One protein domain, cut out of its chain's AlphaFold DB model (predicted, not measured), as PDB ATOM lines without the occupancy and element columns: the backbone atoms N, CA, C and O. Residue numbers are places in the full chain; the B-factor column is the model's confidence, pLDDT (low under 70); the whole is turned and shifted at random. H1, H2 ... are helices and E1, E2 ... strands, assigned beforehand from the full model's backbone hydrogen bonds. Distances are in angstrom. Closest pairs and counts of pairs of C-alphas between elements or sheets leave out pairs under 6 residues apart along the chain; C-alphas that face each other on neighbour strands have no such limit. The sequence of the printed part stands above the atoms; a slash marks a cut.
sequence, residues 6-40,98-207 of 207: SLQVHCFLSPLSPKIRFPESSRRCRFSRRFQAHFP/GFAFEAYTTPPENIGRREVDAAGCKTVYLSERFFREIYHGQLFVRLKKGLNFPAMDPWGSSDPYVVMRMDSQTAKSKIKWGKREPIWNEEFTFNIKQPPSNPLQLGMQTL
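AT A GLANCE: This is residues 6 to 40 and 98 to 207 of the 207 residues of the protein "C2 domain-containing protein" of Arachis hypogaea (UniProt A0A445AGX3). A twisted sheet of four long strands, E2, E1, E5 and E8, is partly covered by a smaller sheet of three, E7, E6 and E9, in a sandwich whose sheets are only partly face to face. A small hairpin, E3 and E4, sits beside E7 and the short helix H2 lies by one end of the larger sheet, while residues 98 to 105, of which 98 to 104 belong to H1, stick out free. The printed part has 145 residues, with two named helices and nine named strands in the order E1 E2 H1 E3 E4 H2 E5 E6 E7 E8 E9; it is mostly strand, and its three sheets are antiparallel. It is only just loose, close to compact, with a radius of gyration of the C-alphas of 17.9 A and spans of 58 by 40 by 27 A.

HOW THE PARTS SIT: E1, residues 6 to 15, and E2, residues 28 to 35, form a hairpin, with N 11 and O 29 2.9 A apart. H1, residues 98 to 104, is not on either large sheet. E3, residues 113 to 116, and E4, residues 122 to 125, form a hairpin, with N 113 and O 125 2.9 A apart. H2, residues 128 to 134, and E5, residues 135 to 147, follow; N 8 of E1 and O 145 are 2.8 A apart. H2 stands up from the sheet of E5 over that strand, at a height over the sheet of 8.2 A, on a local plane fitted to just 6 C-alphas. E6, residues 160 to 166, and E7, residues 169 to 172, form a hairpin, with N 164 and O 171 2.8 A apart. The closest C-alphas of E3 and E7, Val 116 and Gln 169, are 5.7 A apart. E8, residues 183 to 193, is an edge strand beside E5, with N 139 and O 190 2.8 A apart. E9, residues 201 to 206, pairs with E6, with N 163 and O 203 2.8 A apart. The parts of the two sheets that face each other are 9.4 A centre to centre. In H1 and H2 every O i to N i+4 pair is within hydrogen-bond range.

IN THESE COORDINATES: E1 begins at C-alpha 6 (162.305, 140.538, 177.026) and is 28.9 A long. E2 is 21.9 A long. E5, 33.8 A, bends by 52 degrees at residue 144. E8 is 30.2 A and E6 20.2 A. E9 ends at C-alpha 206 (172.907, 131.118, 178.147).

THE WHOLE: The C-alphas farthest apart, of Gly 98 and Trp 155, are 58.0 A apart. Residues 41 to 97 are not printed, and C-alphas 40 and 98 are 49.7 A apart. The links E1 to E2 and E5 to E6 are long. Mean pLDDT of the printed part is 76.5; residues 17 to 40, 150 to 157 and 194 to 197 are under 70.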
ATOM      1  N   SER A   6     162.167 139.381 177.925       76.69
ATOM      2  CA  SER A   6     162.305 140.538 177.026       76.69
ATOM      3  C   SER A   6     163.728 141.067 176.921       76.69
ATOM      4  O   SER A   6     164.529 140.969 177.848       76.69
ATOM      5  N   LEU A   7     164.027 141.650 175.760       82.56
ATOM      6  CA  LEU A   7     165.307 142.275 175.459       82.56
ATOM      7  C   LEU A   7     165.086 143.733 175.053       82.56
ATOM      8  O   LEU A   7     164.239 144.034 174.207       82.56
ATOM      9  N   GLN A   8     165.858 144.642 175.647       83.56
ATOM     10  CA  GLN A   8     165.818 146.065 175.330       83.56
ATOM     11  C   GLN A   8     166.970 146.439 174.395       83.56
ATOM     12  O   GLN A   8     168.135 146.472 174.806       83.56
ATOM     13  N   VAL A   9     166.627 146.798 173.154       81.50
ATOM     14  CA  VAL A   9     167.588 147.177 172.111       81.50
ATOM     15  C   VAL A   9     167.176 148.502 171.472       81.50
ATOM     16  O   VAL A   9     166.002 148.766 171.213       81.50
ATOM     17  N   HIS A  10     168.147 149.380 171.250       83.50
ATOM     18  CA  HIS A  10     167.955 150.636 170.534       83.50
ATOM     19  C   HIS A  10     168.725 150.581 169.219       83.50
ATOM     20  O   HIS A  10     169.919 150.308 169.229       83.50
ATOM     21  N   CYS A  11     168.055 150.877 168.111       81.19
ATOM     22  CA  CYS A  11     168.654 150.853 166.785       81.19
ATOM     23  C   CYS A  11     168.658 152.257 166.168       81.19
ATOM     24  O   CYS A  11     167.657 152.978 166.249       81.19
ATOM     25  N   PHE A  12     169.764 152.631 165.533       80.69
ATOM     26  CA  PHE A  12     169.916 153.880 164.790       80.69
ATOM     27  C   PHE A  12     170.533 153.602 163.416       80.69
ATOM     28  O   PHE A  12     171.513 152.871 163.315       80.69
ATOM     29  N   LEU A  13     169.948 154.167 162.359       82.06
ATOM     30  CA  LEU A  13     170.427 154.011 160.983       82.06
ATOM     31  C   LEU A  13     171.140 155.283 160.523       82.06
ATOM     32  O   LEU A  13     170.552 156.365 160.550       82.06
ATOM     33  N   SER A  14     172.372 155.137 160.037       78.88
ATOM     34  CA  SER A  14     173.138 156.216 159.412       78.88
ATOM     35  C   SER A  14     173.382 155.919 157.928       78.88
ATOM     36  O   SER A  14     174.015 154.906 157.615       78.88
ATOM     37  N   PRO A  15     172.896 156.750 156.989       74.81
ATOM     38  CA  PRO A  15     173.226 156.608 155.575       74.81
ATOM     39  C   PRO A  15     174.698 156.948 155.322       74.81
ATOM     40  O   PRO A  15     175.192 157.988 155.750       74.81
ATOM     41  N   LEU A  16     175.382 156.102 154.551       70.75
ATOM     42  CA  LEU A  16     176.728 156.380 154.045       70.75
ATOM     43  C   LEU A  16     176.688 157.086 152.684       70.75
ATOM     44  O   LEU A  16     177.692 157.640 152.254       70.75
ATOM     45  N   SER A  17     175.542 157.108 152.000       60.31
ATOM     46  CA  SER A  17     175.382 157.784 150.709       60.31
ATOM     47  C   SER A  17     174.336 158.905 150.787       60.31
ATOM     48  O   SER A  17     173.172 158.618 151.071       60.31
ATOM     49  N   PRO A  18     174.683 160.171 150.459       53.97
ATOM     50  CA  PRO A  18     173.754 161.309 150.539       53.97
ATOM     51  C   PRO A  18     172.589 161.225 149.538       53.97
ATOM     52  O   PRO A  18     171.605 161.948 149.660       53.97
ATOM     53  N   LYS A  19     172.673 160.321 148.553       53.62
ATOM     54  CA  LYS A  19     171.628 160.100 147.543       53.62
ATOM     55  C   LYS A  19     170.418 159.322 148.069       53.62
ATOM     56  O   LYS A  19     169.413 159.247 147.370       53.62
ATOM     57  N   ILE A  20     170.495 158.745 149.270       51.75
ATOM     58  CA  ILE A  20     169.456 157.863 149.808       51.75
ATOM     59  C   ILE A  20     168.900 158.472 151.087       51.75
ATOM     60  O   ILE A  20     169.560 158.526 152.123       51.75
ATOM     61  N   ARG A  21     167.654 158.939 151.002       45.88
ATOM     62  CA  ARG A  21     166.880 159.379 152.160       45.88
ATOM     63  C   ARG A  21     166.160 158.174 152.749       45.88
ATOM     64  O   ARG A  21     165.206 157.682 152.159       45.88
ATOM     65  N   PHE A  22     166.597 157.724 153.921       46.09
ATOM     66  CA  PHE A  22     165.761 156.866 154.755       46.09
ATOM     67  C   PHE A  22     164.599 157.700 155.327       46.09
ATOM     68  O   PHE A  22     164.840 158.850 155.737       46.09
ATOM     69  N   PRO A  23     163.368 157.151 155.382       46.00
ATOM     70  CA  PRO A  23     162.263 157.792 156.083       46.00
ATOM     71  C   PRO A  23     162.696 158.135 157.510       46.00
ATOM     72  O   PRO A  23     163.416 157.372 158.156       46.00
ATOM     73  N   GLU A  24     162.300 159.300 158.010       43.84
ATOM     74  CA  GLU A  24     162.744 159.803 159.316       43.84
ATOM     75  C   GLU A  24     162.336 158.869 160.474       43.84
ATOM     76  O   GLU A  24     163.089 158.702 161.434       43.84
ATOM     77  N   SER A  25     161.230 158.136 160.305       43.84
ATOM     78  CA  SER A  25     160.761 157.067 161.199       43.84
ATOM     79  C   SER A  25     161.699 155.851 161.283       43.84
ATOM     80  O   SER A  25     161.700 155.147 162.292       43.84
ATOM     81  N   SER A  26     162.537 155.611 160.269       46.19
ATOM     82  CA  SER A  26     163.531 154.528 160.259       46.19
ATOM     83  C   SER A  26     164.840 154.915 160.955       46.19
ATOM     84  O   SER A  26     165.640 154.041 161.281       46.19
ATOM     85  N   ARG A  27     165.087 156.210 161.204       47.06
ATOM     86  CA  ARG A  27     166.383 156.680 161.728       47.06
ATOM     87  C   ARG A  27     166.594 156.335 163.192       47.06
ATOM     88  O   ARG A  27     167.729 156.151 163.606       47.06
ATOM     89  N   ARG A  28     165.526 156.214 163.981       45.00
ATOM     90  CA  ARG A  28     165.603 155.877 165.404       45.00
ATOM     91  C   ARG A  28     164.487 154.910 165.753       45.00
ATOM     92  O   ARG A  28     163.336 155.311 165.882       45.00
ATOM     93  N   CYS A  29     164.838 153.648 165.951       41.19
ATOM     94  CA  CYS A  29     163.872 152.627 166.312       41.19
ATOM     95  C   CYS A  29     164.158 152.109 167.720       41.19
ATOM     96  O   CYS A  29     165.213 151.538 168.008       41.19
ATOM     97  N   ARG A  30     163.213 152.359 168.628       41.66
ATOM     98  CA  ARG A  30     163.235 151.825 169.989       41.66
ATOM     99  C   ARG A  30     162.422 150.536 169.971       41.66
ATOM    100  O   ARG A  30     161.198 150.590 170.010       41.66
ATOM    101  N   PHE A  31     163.097 149.395 169.896       47.09
ATOM    102  CA  PHE A  31     162.430 148.099 169.883       47.09
ATOM    103  C   PHE A  31     162.511 147.455 171.270       47.09
ATOM    104  O   PHE A  31     163.582 147.142 171.783       47.09
ATOM    105  N   SER A  32     161.347 147.248 171.878       40.22
ATOM    106  CA  SER A  32     161.165 146.279 172.956       40.22
ATOM    107  C   SER A  32     160.379 145.124 172.355       40.22
ATOM    108  O   SER A  32     159.261 145.331 171.880       40.22
ATOM    109  N   ARG A  33     160.974 143.930 172.297       45.12
ATOM    110  CA  ARG A  33     160.279 142.732 171.814       45.12
ATOM    111  C   ARG A  33     160.083 141.764 172.971       45.12
ATOM    112  O   ARG A  33     161.010 141.523 173.744       45.12
ATOM    113  N   ARG A  34     158.854 141.267 173.092       40.03
ATOM    114  CA  ARG A  34     158.437 140.257 174.067       40.03
ATOM    115  C   ARG A  34     158.510 138.899 173.377       40.03
ATOM    116  O   ARG A  34     158.047 138.788 172.241       40.03
ATOM    117  N   PHE A  35     159.108 137.908 174.024       42.00
ATOM    118  CA  PHE A  35     159.209 136.550 173.492       42.00
ATOM    119  C   PHE A  35     158.371 135.600 174.352       42.00
ATOM    120  O   PHE A  35     158.333 135.748 175.574       42.00
ATOM    121  N   GLN A  36     157.673 134.665 173.706       28.78
ATOM    122  CA  GLN A  36     156.842 133.656 174.367       28.78
ATOM    123  C   GLN A  36     157.675 132.393 174.646       28.78
ATOM    124  O   GLN A  36     158.600 132.091 173.895       28.78
ATOM    125  N   ALA A  37     157.356 131.678 175.728       35.41
ATOM    126  CA  ALA A  37     158.193 130.649 176.359       35.41
ATOM    127  C   ALA A  37     158.448 129.362 175.537       35.41
ATOM    128  O   ALA A  37     159.211 128.506 175.979       35.41
ATOM    129  N   HIS A  38     157.867 129.214 174.340       34.59
ATOM    130  CA  HIS A  38     158.115 128.057 173.477       34.59
ATOM    131  C   HIS A  38     159.196 128.367 172.436       34.59
ATOM    132  O   HIS A  38     158.973 129.103 171.474       34.59
ATOM    133  N   PHE A  39     160.380 127.787 172.641       44.41
ATOM    134  CA  PHE A  39     161.538 127.926 171.764       44.41
ATOM    135  C   PHE A  39     161.527 126.883 170.637       44.41
ATOM    136  O   PHE A  39     161.808 125.710 170.874       44.41
ATOM    137  N   PRO A  40     161.350 127.329 169.384       36.41
ATOM    138  CA  PRO A  40     162.181 126.876 168.284       36.41
ATOM    139  C   PRO A  40     163.005 128.072 167.781       36.41
ATOM    140  O   PRO A  40     162.515 129.196 167.657       36.41
ATOM    141  N   GLY A  98     203.747 142.487 145.592       93.50
ATOM    142  CA  GLY A  98     203.565 143.667 146.439       93.50
ATOM    143  C   GLY A  98     202.230 143.653 147.188       93.50
ATOM    144  O   GLY A  98     202.221 143.776 148.412       93.50
ATOM    145  N   PHE A  99     201.115 143.414 146.486       85.19
ATOM    146  CA  PHE A  99     199.794 143.289 147.120       85.19
ATOM    147  C   PHE A  99     199.723 142.124 148.111       85.19
ATOM    148  O   PHE A  99     199.140 142.257 149.187       85.19
ATOM    149  N   ALA A 100     200.321 140.980 147.768       87.06
ATOM    150  CA  ALA A 100     200.384 139.825 148.654       87.06
ATOM    151  C   ALA A 100     201.175 140.152 149.928       87.06
ATOM    152  O   ALA A 100     200.711 139.848 151.023       87.06
ATOM    153  N   PHE A 101     202.329 140.816 149.800       90.75
ATOM    154  CA  PHE A 101     203.143 141.241 150.937       90.75
ATOM    155  C   PHE A 101     202.399 142.238 151.836       90.75
ATOM    156  O   PHE A 101     202.379 142.072 153.056       90.75
ATOM    157  N   GLU A 102     201.721 143.226 151.244       81.38
ATOM    158  CA  GLU A 102     200.902 144.195 151.979       81.38
ATOM    159  C   GLU A 102     199.785 143.500 152.779       81.38
ATOM    160  O   GLU A 102     199.562 143.835 153.943       81.38
ATOM    161  N   ALA A 103     199.149 142.468 152.214       79.75
ATOM    162  CA  ALA A 103     198.085 141.714 152.878       79.75
ATOM    163  C   ALA A 103     198.545 140.911 154.113       79.75
ATOM    164  O   ALA A 103     197.721 140.620 154.983       79.75
ATOM    165  N   TYR A 104     199.836 140.572 154.228       80.31
ATOM    166  CA  TYR A 104     200.382 139.942 155.440       80.31
ATOM    167  C   TYR A 104     200.560 140.931 156.592       80.31
ATOM    168  O   TYR A 104     200.601 140.524 157.757       80.31
ATOM    169  N   THR A 105     200.641 142.229 156.299       81.06
ATOM    170  CA  THR A 105     200.657 143.234 157.357       81.06
ATOM    171  C   THR A 105     199.254 143.350 157.935       81.06
ATOM    172  O   THR A 105     198.289 143.675 157.248       81.06
ATOM    173  N   THR A 106     199.105 143.039 159.224       78.00
ATOM    174  CA  THR A 106     197.821 143.265 159.889       78.00
ATOM    175  C   THR A 106     197.658 144.773 160.060       78.00
ATOM    176  O   THR A 106     198.467 145.381 160.766       78.00
ATOM    177  N   PRO A 107     196.650 145.403 159.429       77.69
ATOM    178  CA  PRO A 107     196.507 146.845 159.502       77.69
ATOM    179  C   PRO A 107     196.252 147.271 160.958       77.69
ATOM    180  O   PRO A 107     195.449 146.629 161.650       77.69
ATOM    181  N   PRO A 108     196.897 148.356 161.423       79.12
ATOM    182  CA  PRO A 108     196.674 148.940 162.741       79.12
ATOM    183  C   PRO A 108     195.195 149.124 163.110       79.12
ATOM    184  O   PRO A 108     194.312 149.306 162.261       79.12
ATOM    185  N   GLU A 109     194.898 149.129 164.412       79.88
ATOM    186  CA  GLU A 109     193.518 149.224 164.902       79.88
ATOM    187  C   GLU A 109     192.849 150.586 164.605       79.88
ATOM    188  O   GLU A 109     191.638 150.747 164.691       79.88
ATOM    189  N   ASN A 110     193.587 151.585 164.157       82.62
ATOM    190  CA  ASN A 110     193.045 152.893 163.796       82.62
ATOM    191  C   ASN A 110     192.832 153.090 162.283       82.62
ATOM    192  O   ASN A 110     192.381 154.163 161.885       82.62
ATOM    193  N   ILE A 111     193.140 152.097 161.438       80.62
ATOM    194  CA  ILE A 111     193.096 152.242 159.973       80.62
ATOM    195  C   ILE A 111     191.921 151.466 159.364       80.62
ATOM    196  O   ILE A 111     191.705 150.287 159.646       80.62
ATOM    197  N   GLY A 112     191.186 152.138 158.471       81.38
ATOM    198  CA  GLY A 112     190.109 151.547 157.678       81.38
ATOM    199  C   GLY A 112     188.831 151.223 158.461       81.38
ATOM    200  O   GLY A 112     188.657 151.573 159.629       81.38
ATOM    201  N   ARG A 113     187.887 150.560 157.787       83.06
ATOM    202  CA  ARG A 113     186.650 150.032 158.386       83.06
ATOM    203  C   ARG A 113     186.776 148.527 158.563       83.06
ATOM    204  O   ARG A 113     187.132 147.842 157.613       83.06
ATOM    205  N   ARG A 114     186.446 148.005 159.745       82.31
ATOM    206  CA  ARG A 114     186.493 146.564 160.024       82.31
ATOM    207  C   ARG A 114     185.122 145.907 160.001       82.31
ATOM    208  O   ARG A 114     184.139 146.473 160.473       82.31
ATOM    209  N   GLU A 115     185.105 144.690 159.483       84.19
ATOM    210  CA  GLU A 115     183.978 143.767 159.479       84.19
ATOM    211  C   GLU A 115     184.444 142.403 159.993       84.19
ATOM    212  O   GLU A 115     185.589 142.009 159.764       84.19
ATOM    213  N   VAL A 116     183.561 141.687 160.690       85.50
ATOM    214  CA  VAL A 116     183.780 140.291 161.085       85.50
ATOM    215  C   VAL A 116     182.644 139.450 160.535       85.50
ATOM    216  O   VAL A 116     181.474 139.750 160.798       85.50
ATOM    217  N   ASP A 117     182.986 138.415 159.775       82.62
ATOM    218  CA  ASP A 117     181.996 137.520 159.191       82.62
ATOM    219  C   ASP A 117     181.547 136.399 160.158       82.62
ATOM    220  O   ASP A 117     181.973 136.314 161.313       82.62
ATOM    221  N   ALA A 118     180.650 135.526 159.696       75.25
ATOM    222  CA  ALA A 118     180.161 134.386 160.473       75.25
ATOM    223  C   ALA A 118     181.222 133.294 160.729       75.25
ATOM    224  O   ALA A 118     181.073 132.544 161.694       75.25
ATOM    225  N   ALA A 119     182.264 133.206 159.897       83.31
ATOM    226  CA  ALA A 119     183.402 132.302 160.079       83.31
ATOM    227  C   ALA A 119     184.471 132.891 161.021       83.31
ATOM    228  O   ALA A 119     185.421 132.203 161.387       83.31
ATOM    229  N   GLY A 120     184.309 134.147 161.450       81.56
ATOM    230  CA  GLY A 120     185.288 134.868 162.257       81.56
ATOM    231  C   GLY A 120     186.396 135.521 161.429       81.56
ATOM    232  O   GLY A 120     187.341 136.061 162.011       81.56
ATOM    233  N   CYS A 121     186.288 135.518 160.098       82.38
ATOM    234  CA  CYS A 121     187.212 136.230 159.232       82.38
ATOM    235  C   CYS A 121     187.054 137.731 159.462       82.38
ATOM    236  O   CYS A 121     185.947 138.277 159.461       82.38
ATOM    237  N   LYS A 122     188.188 138.404 159.654       84.25
ATOM    238  CA  LYS A 122     188.254 139.854 159.820       84.25
ATOM    239  C   LYS A 122     188.597 140.476 158.475       84.25
ATOM    240  O   LYS A 122     189.672 140.225 157.939       84.25
ATOM    241  N   THR A 123     187.712 141.310 157.952       84.88
ATOM    242  CA  THR A 123     187.953 142.078 156.725       84.88
ATOM    243  C   THR A 123     188.175 143.539 157.083       84.88
ATOM    244  O   THR A 123     187.426 144.108 157.880       84.88
ATOM    245  N   VAL A 124     189.207 144.156 156.502       86.69
ATOM    246  CA  VAL A 124     189.500 145.583 156.674       86.69
ATOM    247  C   VAL A 124     189.374 146.286 155.328       86.69
ATOM    248  O   VAL A 124     190.074 145.963 154.375       86.69
ATOM    249  N   TYR A 125     188.485 147.269 155.254       87.25
ATOM    250  CA  TYR A 125     188.319 148.139 154.098       87.25
ATOM    251  C   TYR A 125     189.161 149.399 154.291       87.25
ATOM    252  O   TYR A 125     188.813 150.264 155.096       87.25
ATOM    253  N   LEU A 126     190.266 149.503 153.553       86.25
ATOM    254  CA  LEU A 126     191.174 150.653 153.629       86.25
ATOM    255  C   LEU A 126     190.617 151.881 152.891       86.25
ATOM    256  O   LEU A 126     190.768 153.011 153.347       86.25
ATOM    257  N   SER A 127     189.921 151.661 151.771       85.44
ATOM    258  CA  SER A 127     189.330 152.727 150.957       85.44
ATOM    259  C   SER A 127     187.894 153.023 151.370       85.44
ATOM    260  O   SER A 127     186.999 152.184 151.243       85.44
ATOM    261  N   GLU A 128     187.642 154.262 151.784       83.88
ATOM    262  CA  GLU A 128     186.288 154.722 152.093       83.88
ATOM    263  C   GLU A 128     185.382 154.740 150.850       83.88
ATOM    264  O   GLU A 128     184.185 154.473 150.952       83.88
ATOM    265  N   ARG A 129     185.939 155.015 149.663       85.19
ATOM    266  CA  ARG A 129     185.176 155.014 148.403       85.19
ATOM    267  C   ARG A 129     184.657 153.620 148.083       85.19
ATOM    268  O   ARG A 129     183.459 153.455 147.893       85.19
ATOM    269  N   PHE A 130     185.548 152.634 148.126       85.06
ATOM    270  CA  PHE A 130     185.190 151.234 147.915       85.06
ATOM    271  C   PHE A 130     184.167 150.759 148.953       85.06
ATOM    272  O   PHE A 130     183.167 150.126 148.626       85.06
ATOM    273  N   PHE A 131     184.354 151.151 150.215       85.31
ATOM    274  CA  PHE A 131     183.399 150.850 151.274       85.31
ATOM    275  C   PHE A 131     182.000 151.428 150.989       85.31
ATOM    276  O   PHE A 131     181.007 150.735 151.190       85.31
ATOM    277  N   ARG A 132     181.905 152.663 150.478       83.81
ATOM    278  CA  ARG A 132     180.631 153.309 150.094       83.81
ATOM    279  C   ARG A 132     180.007 152.737 148.818       83.81
ATOM    280  O   ARG A 132     178.810 152.914 148.613       83.81
ATOM    281  N   GLU A 133     180.792 152.079 147.968       84.44
ATOM    282  CA  GLU A 133     180.287 151.338 146.802       84.44
ATOM    283  C   GLU A 133     179.638 150.012 147.211       84.44
ATOM    284  O   GLU A 133     178.642 149.609 146.615       84.44
ATOM    285  N   ILE A 134     180.165 149.356 148.250       84.38
ATOM    286  CA  ILE A 134     179.609 148.102 148.775       84.38
ATOM    287  C   ILE A 134     178.443 148.364 149.739       84.38
ATOM    288  O   ILE A 134     177.431 147.656 149.717       84.38
ATOM    289  N   TYR A 135     178.588 149.365 150.613       86.31
ATOM    290  CA  TYR A 135     177.690 149.612 151.737       86.31
ATOM    291  C   TYR A 135     176.950 150.936 151.613       86.31
ATOM    292  O   TYR A 135     177.521 152.011 151.434       86.31
ATOM    293  N   HIS A 136     175.639 150.864 151.815       81.38
ATOM    294  CA  HIS A 136     174.737 152.005 151.704       81.38
ATOM    295  C   HIS A 136     174.566 152.769 153.017       81.38
ATOM    296  O   HIS A 136     174.219 153.954 153.018       81.38
ATOM    297  N   GLY A 137     174.795 152.100 154.142       85.25
ATOM    298  CA  GLY A 137     174.583 152.660 155.465       85.25
ATOM    299  C   GLY A 137     175.149 151.786 156.569       85.25
ATOM    300  O   GLY A 137     175.698 150.712 156.321       85.25
ATOM    301  N   GLN A 138     174.980 152.264 157.793       86.62
ATOM    302  CA  GLN A 138     175.344 151.572 159.019       86.62
ATOM    303  C   GLN A 138     174.144 151.509 159.956       86.62
ATOM    304  O   GLN A 138     173.416 152.489 160.126       86.62
ATOM    305  N   LEU A 139     173.955 150.349 160.573       86.94
ATOM    306  CA  LEU A 139     173.016 150.110 161.653       86.94
ATOM    307  C   LEU A 139     173.792 150.060 162.967       86.94
ATOM    308  O   LEU A 139     174.553 149.129 163.219       86.94
ATOM    309  N   PHE A 140     173.560 151.054 163.811       87.56
ATOM    310  CA  PHE A 140     174.050 151.107 165.178       87.56
ATOM    311  C   PHE A 140     173.034 150.432 166.092       87.56
ATOM    312  O   PHE A 140     171.856 150.795 166.099       87.56
ATOM    313  N   VAL A 141     173.483 149.451 166.862       88.62
ATOM    314  CA  VAL A 141     172.662 148.639 167.758       88.62
ATOM    315  C   VAL A 141     173.196 148.798 169.171       88.62
ATOM    316  O   VAL A 141     174.285 148.337 169.487       88.62
ATOM    317  N   ARG A 142     172.413 149.426 170.044       89.62
ATOM    318  CA  ARG A 142     172.712 149.567 171.467       89.62
ATOM    319  C   ARG A 142     171.902 148.557 172.271       89.62
ATOM    320  O   ARG A 142     170.695 148.730 172.480       89.62
ATOM    321  N   LEU A 143     172.580 147.516 172.736       90.19
ATOM    322  CA  LEU A 143     172.058 146.483 173.623       90.19
ATOM    323  C   LEU A 143     172.079 146.992 175.063       90.19
ATOM    324  O   LEU A 143     173.142 147.197 175.642       90.19
ATOM    325  N   LYS A 144     170.904 147.201 175.660       89.06
ATOM    326  CA  LYS A 144     170.814 147.755 177.017       89.06
ATOM    327  C   LYS A 144     170.767 146.663 178.069       89.06
ATOM    328  O   LYS A 144     171.736 146.461 178.795       89.06
ATOM    329  N   LYS A 145     169.633 145.974 178.154       86.94
ATOM    330  CA  LYS A 145     169.360 144.998 179.205       86.94
ATOM    331  C   LYS A 145     168.402 143.911 178.749       86.94
ATOM    332  O   LYS A 145     167.668 144.090 177.774       86.94
ATOM    333  N   GLY A 146     168.423 142.814 179.483       85.31
ATOM    334  CA  GLY A 146     167.515 141.688 179.381       85.31
ATOM    335  C   GLY A 146     166.668 141.563 180.641       85.31
ATOM    336  O   GLY A 146     167.083 142.014 181.705       85.31
ATOM    337  N   LEU A 147     165.485 140.973 180.515       83.06
ATOM    338  CA  LEU A 147     164.588 140.705 181.635       83.06
ATOM    339  C   LEU A 147     164.129 139.249 181.608       83.06
ATOM    340  O   LEU A 147     163.793 138.721 180.541       83.06
ATOM    341  N   ASN A 148     164.068 138.663 182.803       76.44
ATOM    342  CA  ASN A 148     163.548 137.331 183.098       76.44
ATOM    343  C   ASN A 148     164.269 136.152 182.429       76.44
ATOM    344  O   ASN A 148     163.610 135.153 182.221       76.44
ATOM    345  N   PHE A 149     165.557 136.195 182.074       76.25
ATOM    346  CA  PHE A 149     166.221 135.088 181.353       76.25
ATOM    347  C   PHE A 149     165.994 133.706 182.007       76.25
ATOM    348  O   PHE A 149     165.995 133.614 183.239       76.25
ATOM    349  N   PRO A 150     165.765 132.649 181.200       68.94
ATOM    350  CA  PRO A 150     165.444 131.324 181.718       68.94
ATOM    351  C   PRO A 150     166.624 130.770 182.513       68.94
ATOM    352  O   PRO A 150     167.763 130.812 182.046       68.94
ATOM    353  N   ALA A 151     166.340 130.255 183.708       68.69
ATOM    354  CA  ALA A 151     167.317 129.515 184.496       68.69
ATOM    355  C   ALA A 151     167.706 128.238 183.750       68.69
ATOM    356  O   ALA A 151     166.822 127.460 183.395       68.69
ATOM    357  N   MET A 152     169.001 128.047 183.504       69.81
ATOM    358  CA  MET A 152     169.514 126.815 182.897       69.81
ATOM    359  C   MET A 152     170.248 125.925 183.902       69.81
ATOM    360  O   MET A 152     170.311 124.718 183.683       69.81
ATOM    361  N   ASP A 153     170.688 126.478 185.034       68.44
ATOM    362  CA  ASP A 153     171.383 125.715 186.068       68.44
ATOM    363  C   ASP A 153     170.461 125.267 187.214       68.44
ATOM    364  O   ASP A 153     169.511 125.985 187.556       68.44
ATOM    365  N   PRO A 154     170.782 124.154 187.907       63.25
ATOM    366  CA  PRO A 154     170.050 123.686 189.092       63.25
ATOM    367  C   PRO A 154     169.953 124.728 190.218       63.25
ATOM    368  O   PRO A 154     168.981 124.746 190.967       63.25
ATOM    369  N   TRP A 155     170.932 125.635 190.309       69.06
ATOM    370  CA  TRP A 155     170.945 126.748 191.268       69.06
ATOM    371  C   TRP A 155     170.108 127.957 190.830       69.06
ATOM    372  O   TRP A 155     170.086 128.986 191.504       69.06
ATOM    373  N   GLY A 156     169.412 127.864 189.697       68.12
ATOM    374  CA  GLY A 156     168.582 128.943 189.190       68.12
ATOM    375  C   GLY A 156     169.369 130.078 188.530       68.12
ATOM    376  O   GLY A 156     168.779 131.124 188.252       68.12
ATOM    377  N   SER A 157     170.663 129.900 188.285       69.56
ATOM    378  CA  SER A 157     171.498 130.858 187.567       69.56
ATOM    379  C   SER A 157     171.319 130.737 186.049       69.56
ATOM    380  O   SER A 157     170.828 129.728 185.532       69.56
ATOM    381  N   SER A 158     171.687 131.810 185.357       76.56
ATOM    382  CA  SER A 158     171.839 131.862 183.909       76.56
ATOM    383  C   SER A 158     173.032 132.754 183.604       76.56
ATOM    384  O   SER A 158     173.146 133.834 184.196       76.56
ATOM    385  N   ASP A 159     173.835 132.368 182.616       85.44
ATOM    386  CA  ASP A 159     174.951 133.172 182.121       85.44
ATOM    387  C   ASP A 159     174.635 133.734 180.722       85.44
ATOM    388  O   ASP A 159     175.166 133.268 179.707       85.44
ATOM    389  N   PRO A 160     173.710 134.708 180.602       88.12
ATOM    390  CA  PRO A 160     173.203 135.128 179.310       88.12
ATOM    391  C   PRO A 160     174.171 135.982 178.496       88.12
ATOM    392  O   PRO A 160     174.865 136.877 178.996       88.12
ATOM    393  N   TYR A 161     174.087 135.782 177.185       88.94
ATOM    394  CA  TYR A 161     174.648 136.628 176.145       88.94
ATOM    395  C   TYR A 161     173.718 136.685 174.925       88.94
ATOM    396  O   TYR A 161     172.807 135.872 174.745       88.94
ATOM    397  N   VAL A 162     173.925 137.686 174.074       89.31
ATOM    398  CA  VAL A 162     173.143 137.904 172.857       89.31
ATOM    399  C   VAL A 162     174.048 137.787 171.643       89.31
ATOM    400  O   VAL A 162     175.077 138.456 171.547       89.31
ATOM    401  N   VAL A 163     173.634 136.959 170.692       89.81
ATOM    402  CA  VAL A 163     174.236 136.845 169.366       89.81
ATOM    403  C   VAL A 163     173.405 137.660 168.389       89.81
ATOM    404  O   VAL A 163     172.197 137.467 168.265       89.81
ATOM    405  N   MET A 164     174.058 138.560 167.671       89.88
ATOM    406  CA  MET A 164     173.451 139.422 166.668       89.88
ATOM    407  C   MET A 164     174.017 139.058 165.303       89.88
ATOM    408  O   MET A 164     175.234 138.949 165.153       89.88
ATOM    409  N   ARG A 165     173.154 138.850 164.310       88.31
ATOM    410  CA  ARG A 165     173.559 138.489 162.945       88.31
ATOM    411  C   ARG A 165     172.851 139.368 161.929       88.31
ATOM    412  O   ARG A 165     171.632 139.501 161.996       88.31
ATOM    413  N   MET A 166     173.590 139.934 160.985       86.12
ATOM    414  CA  MET A 166     173.039 140.709 159.874       86.12
ATOM    415  C   MET A 166     173.875 140.457 158.623       86.12
ATOM    416  O   MET A 166     175.069 140.741 158.609       86.12
ATOM    417  N   ASP A 167     173.254 139.923 157.573       85.19
ATOM    418  CA  ASP A 167     173.957 139.464 156.370       85.19
ATOM    419  C   ASP A 167     175.128 138.510 156.718       85.19
ATOM    420  O   ASP A 167     174.909 137.480 157.356       85.19
ATOM    421  N   SER A 168     176.360 138.847 156.316       84.12
ATOM    422  CA  SER A 168     177.592 138.121 156.655       84.12
ATOM    423  C   SER A 168     178.105 138.410 158.067       84.12
ATOM    424  O   SER A 168     178.933 137.657 158.563       84.12
ATOM    425  N   GLN A 169     177.625 139.468 158.721       88.25
ATOM    426  CA  GLN A 169     178.204 140.001 159.952       88.25
ATOM    427  C   GLN A 169     177.631 139.330 161.193       88.25
ATOM    428  O   GLN A 169     176.412 139.185 161.328       88.25
ATOM    429  N   THR A 170     178.505 138.984 162.137       89.69
ATOM    430  CA  THR A 170     178.107 138.438 163.440       89.69
ATOM    431  C   THR A 170     178.781 139.200 164.575       89.69
ATOM    432  O   THR A 170     179.988 139.407 164.565       89.69
ATOM    433  N   ALA A 171     178.001 139.563 165.593       90.00
ATOM    434  CA  ALA A 171     178.507 140.112 166.844       90.00
ATOM    435  C   ALA A 171     177.943 139.341 168.039       90.00
ATOM    436  O   ALA A 171     176.831 138.808 167.987       90.00
ATOM    437  N   LYS A 172     178.711 139.282 169.126       91.81
ATOM    438  CA  LYS A 172     178.295 138.666 170.389       91.81
ATOM    439  C   LYS A 172     178.487 139.668 171.517       91.81
ATOM    440  O   LYS A 172     179.507 140.353 171.548       91.81
ATOM    441  N   SER A 173     177.520 139.744 172.424       92.75
ATOM    442  CA  SER A 173     177.679 140.514 173.655       92.75
ATOM    443  C   SER A 173     178.588 139.802 174.648       92.75
ATOM    444  O   SER A 173     178.819 138.593 174.542       92.75
ATOM    445  N   LYS A 174     179.032 140.525 175.677       92.81
ATOM    446  CA  LYS A 174     179.669 139.884 176.833       92.81
ATOM    447  C   LYS A 174     178.679 138.967 177.550       92.81
ATOM    448  O   LYS A 174     177.472 139.233 177.584       92.81
ATOM    449  N   ILE A 175     179.212 137.915 178.155       91.00
ATOM    450  CA  ILE A 175     178.468 137.032 179.053       91.00
ATOM    451  C   ILE A 175     178.291 137.745 180.394       91.00
ATOM    452  O   ILE A 175     179.214 138.394 180.898       91.00
ATOM    453  N   LYS A 176     177.086 137.667 180.956       90.00
ATOM    454  CA  LYS A 176     176.780 138.208 182.283       90.00
ATOM    455  C   LYS A 176     176.524 137.056 183.236       90.00
ATOM    456  O   LYS A 176     175.422 136.542 183.279       90.00
ATOM    457  N   TRP A 177     177.544 136.705 184.005       86.25
ATOM    458  CA  TRP A 177     177.498 135.596 184.950       86.25
ATOM    459  C   TRP A 177     176.418 135.777 186.016       86.25
ATOM    460  O   TRP A 177     176.308 136.875 186.576       86.25
ATOM    461  N   GLY A 178     175.667 134.725 186.331       82.81
ATOM    462  CA  GLY A 178     174.804 134.712 187.510       82.81
ATOM    463  C   GLY A 178     173.530 135.548 187.407       82.81
ATOM    464  O   GLY A 178     172.967 135.913 188.440       82.81
ATOM    465  N   LYS A 179     173.112 135.976 186.208       82.69
ATOM    466  CA  LYS A 179     172.148 137.080 186.056       82.69
ATOM    467  C   LYS A 179     170.981 136.741 185.140       82.69
ATOM    468  O   LYS A 179     171.125 136.694 183.926       82.69
ATOM    469  N   ARG A 180     169.771 136.695 185.709       81.62
ATOM    470  CA  ARG A 180     168.505 136.625 184.949       81.62
ATOM    471  C   ARG A 180     168.066 137.965 184.347       81.62
ATOM    472  O   ARG A 180     167.307 138.000 183.379       81.62
ATOM    473  N   GLU A 181     168.563 139.072 184.891       86.38
ATOM    474  CA  GLU A 181     168.339 140.427 184.374       86.38
ATOM    475  C   GLU A 181     169.673 141.079 183.976       86.38
ATOM    476  O   GLU A 181     170.192 141.967 184.658       86.38
ATOM    477  N   PRO A 182     170.308 140.596 182.897       87.88
ATOM    478  CA  PRO A 182     171.606 141.099 182.477       87.88
ATOM    479  C   PRO A 182     171.521 142.549 181.991       87.88
ATOM    480  O   PRO A 182     170.640 142.923 181.218       87.88
ATOM    481  N   ILE A 183     172.498 143.365 182.390       91.88
ATOM    482  CA  ILE A 183     172.717 144.714 181.858       91.88
ATOM    483  C   ILE A 183     174.036 144.700 181.086       91.88
ATOM    484  O   ILE A 183     175.108 144.509 181.672       91.88
ATOM    485  N   TRP A 184     173.952 144.895 179.770       92.44
ATOM    486  CA  TRP A 184     175.107 144.946 178.870       92.44
ATOM    487  C   TRP A 184     175.578 146.377 178.652       92.44
ATOM    488  O   TRP A 184     176.729 146.671 178.953       92.44
ATOM    489  N   ASN A 185     174.679 147.262 178.208       93.00
ATOM    490  CA  ASN A 185     175.013 148.610 177.730       93.00
ATOM    491  C   ASN A 185     176.148 148.598 176.690       93.00
ATOM    492  O   ASN A 185     177.087 149.383 176.770       93.00
ATOM    493  N   GLU A 186     176.041 147.695 175.720       92.75
ATOM    494  CA  GLU A 186     177.029 147.496 174.657       92.75
ATOM    495  C   GLU A 186     176.509 148.058 173.332       92.75
ATOM    496  O   GLU A 186     175.304 148.025 173.060       92.75
ATOM    497  N   GLU A 187     177.415 148.577 172.506       91.94
ATOM    498  CA  GLU A 187     177.103 149.134 171.191       91.94
ATOM    499  C   GLU A 187     177.791 148.328 170.089       91.94
ATOM    500  O   GLU A 187     178.965 147.977 170.187       91.94
ATOM    501  N   PHE A 188     177.039 148.044 169.030       90.94
ATOM    502  CA  PHE A 188     177.470 147.272 167.872       90.94
ATOM    503  C   PHE A 188     177.151 148.049 166.600       90.94
ATOM    504  O   PHE A 188     176.166 148.784 166.544       90.94
ATOM    505  N   THR A 189     177.967 147.869 165.565       89.75
ATOM    506  CA  THR A 189     177.756 148.496 164.256       89.75
ATOM    507  C   THR A 189     177.713 147.419 163.183       89.75
ATOM    508  O   THR A 189     178.604 146.576 163.128       89.75
ATOM    509  N   PHE A 190     176.692 147.464 162.330       88.12
ATOM    510  CA  PHE A 190     176.525 146.573 161.185       88.12
ATOM    511  C   PHE A 190     176.470 147.383 159.895       88.12
ATOM    512  O   PHE A 190     175.723 148.356 159.799       88.12
ATOM    513  N   ASN A 191     177.232 146.977 158.887       88.50
ATOM    514  CA  ASN A 191     177.221 147.616 157.573       88.50
ATOM    515  C   ASN A 191     176.076 147.051 156.715       88.50
ATOM    516  O   ASN A 191     175.862 145.843 156.685       88.50
ATOM    517  N   ILE A 192     175.330 147.907 156.018       86.19
ATOM    518  CA  ILE A 192     174.117 147.521 155.278       86.19
ATOM    519  C   ILE A 192     174.428 147.455 153.781       86.19
ATOM    520  O   ILE A 192     174.750 148.483 153.176       86.19
ATOM    521  N   LYS A 193     174.315 146.262 153.186       83.56
ATOM    522  CA  LYS A 193     174.473 146.031 151.735       83.56
ATOM    523  C   LYS A 193     173.182 146.392 150.986       83.56
ATOM    524  O   LYS A 193     172.101 146.354 151.578       83.56
ATOM    525  N   GLN A 194     173.269 146.741 149.694       67.12
ATOM    526  CA  GLN A 194     172.086 146.884 148.829       67.12
ATOM    527  C   GLN A 194     171.985 145.726 147.816       67.12
ATOM    528  O   GLN A 194     172.955 145.465 147.107       67.12
ATOM    529  N   PRO A 195     170.803 145.089 147.686       60.72
ATOM    530  CA  PRO A 195     169.648 145.193 148.587       60.72
ATOM    531  C   PRO A 195     169.951 144.571 149.968       60.72
ATOM    532  O   PRO A 195     170.797 143.679 150.046       60.72
ATOM    533  N   PRO A 196     169.280 145.014 151.053       62.00
ATOM    534  CA  PRO A 196     169.429 144.381 152.359       62.00
ATOM    535  C   PRO A 196     168.966 142.930 152.238       62.00
ATOM    536  O   PRO A 196     167.785 142.670 152.006       62.00
ATOM    537  N   SER A 197     169.906 141.990 152.325       68.56
ATOM    538  CA  SER A 197     169.606 140.588 152.043       68.56
ATOM    539  C   SER A 197     168.877 139.948 153.218       68.56
ATOM    540  O   SER A 197     167.918 139.202 153.030       68.56
ATOM    541  N   ASN A 198     169.302 140.281 154.439       73.88
ATOM    542  CA  ASN A 198     168.769 139.700 155.654       73.88
ATOM    543  C   ASN A 198     168.568 140.764 156.744       73.88
ATOM    544  O   ASN A 198     169.466 141.566 157.009       73.88
ATOM    545  N   PRO A 199     167.417 140.754 157.437       79.69
ATOM    546  CA  PRO A 199     167.218 141.602 158.605       79.69
ATOM    547  C   PRO A 199     168.160 141.212 159.752       79.69
ATOM    548  O   PRO A 199     168.606 140.065 159.831       79.69
ATOM    549  N   LEU A 200     168.371 142.138 160.694       83.62
ATOM    550  CA  LEU A 200     169.065 141.848 161.950       83.62
ATOM    551  C   LEU A 200     168.332 140.727 162.712       83.62
ATOM    552  O   LEU A 200     167.135 140.809 163.005       83.62
ATOM    553  N   GLN A 201     169.064 139.673 163.045       86.25
ATOM    554  CA  GLN A 201     168.607 138.543 163.844       86.25
ATOM    555  C   GLN A 201     169.260 138.620 165.217       86.25
ATOM    556  O   GLN A 201     170.468 138.820 165.320       86.25
ATOM    557  N   LEU A 202     168.456 138.442 166.264       85.44
ATOM    558  CA  LEU A 202     168.913 138.423 167.650       85.44
ATOM    559  C   LEU A 202     168.614 137.040 168.229       85.44
ATOM    560  O   LEU A 202     167.465 136.598 168.230       85.44
ATOM    561  N   GLY A 203     169.652 136.356 168.695       83.50
ATOM    562  CA  GLY A 203     169.564 135.105 169.438       83.50
ATOM    563  C   GLY A 203     170.007 135.338 170.872       83.50
ATOM    564  O   GLY A 203     171.079 135.889 171.101       83.50
ATOM    565  N   MET A 204     169.181 134.940 171.832       81.75
ATOM    566  CA  MET A 204     169.562 134.898 173.242       81.75
ATOM    567  C   MET A 204     170.113 133.507 173.534       81.75
ATOM    568  O   MET A 204     169.488 132.520 173.147       81.75
ATOM    569  N   GLN A 205     171.262 133.439 174.193       79.38
ATOM    570  CA  GLN A 205     171.871 132.189 174.626       79.38
ATOM    571  C   GLN A 205     172.350 132.348 176.067       79.38
ATOM    572  O   GLN A 205     172.721 133.441 176.488       79.38
ATOM    573  N   THR A 206     172.337 131.260 176.810       79.19
ATOM    574  CA  THR A 206     172.907 131.118 178.147       79.19
ATOM    575  C   THR A 206     173.968 130.025 178.084       79.19
ATOM    576  O   THR A 206     173.838 129.096 177.276       79.19
ATOM    577  N   LEU A 207     175.055 130.209 178.833       72.88
ATOM    578  CA  LEU A 207     176.003 129.134 179.115       72.88
ATOM    579  C   LEU A 207     175.488 128.259 180.255       72.88
ATOM    580  O   LEU A 207     174.640 128.781 181.020       72.88
TER     581      LEU A 207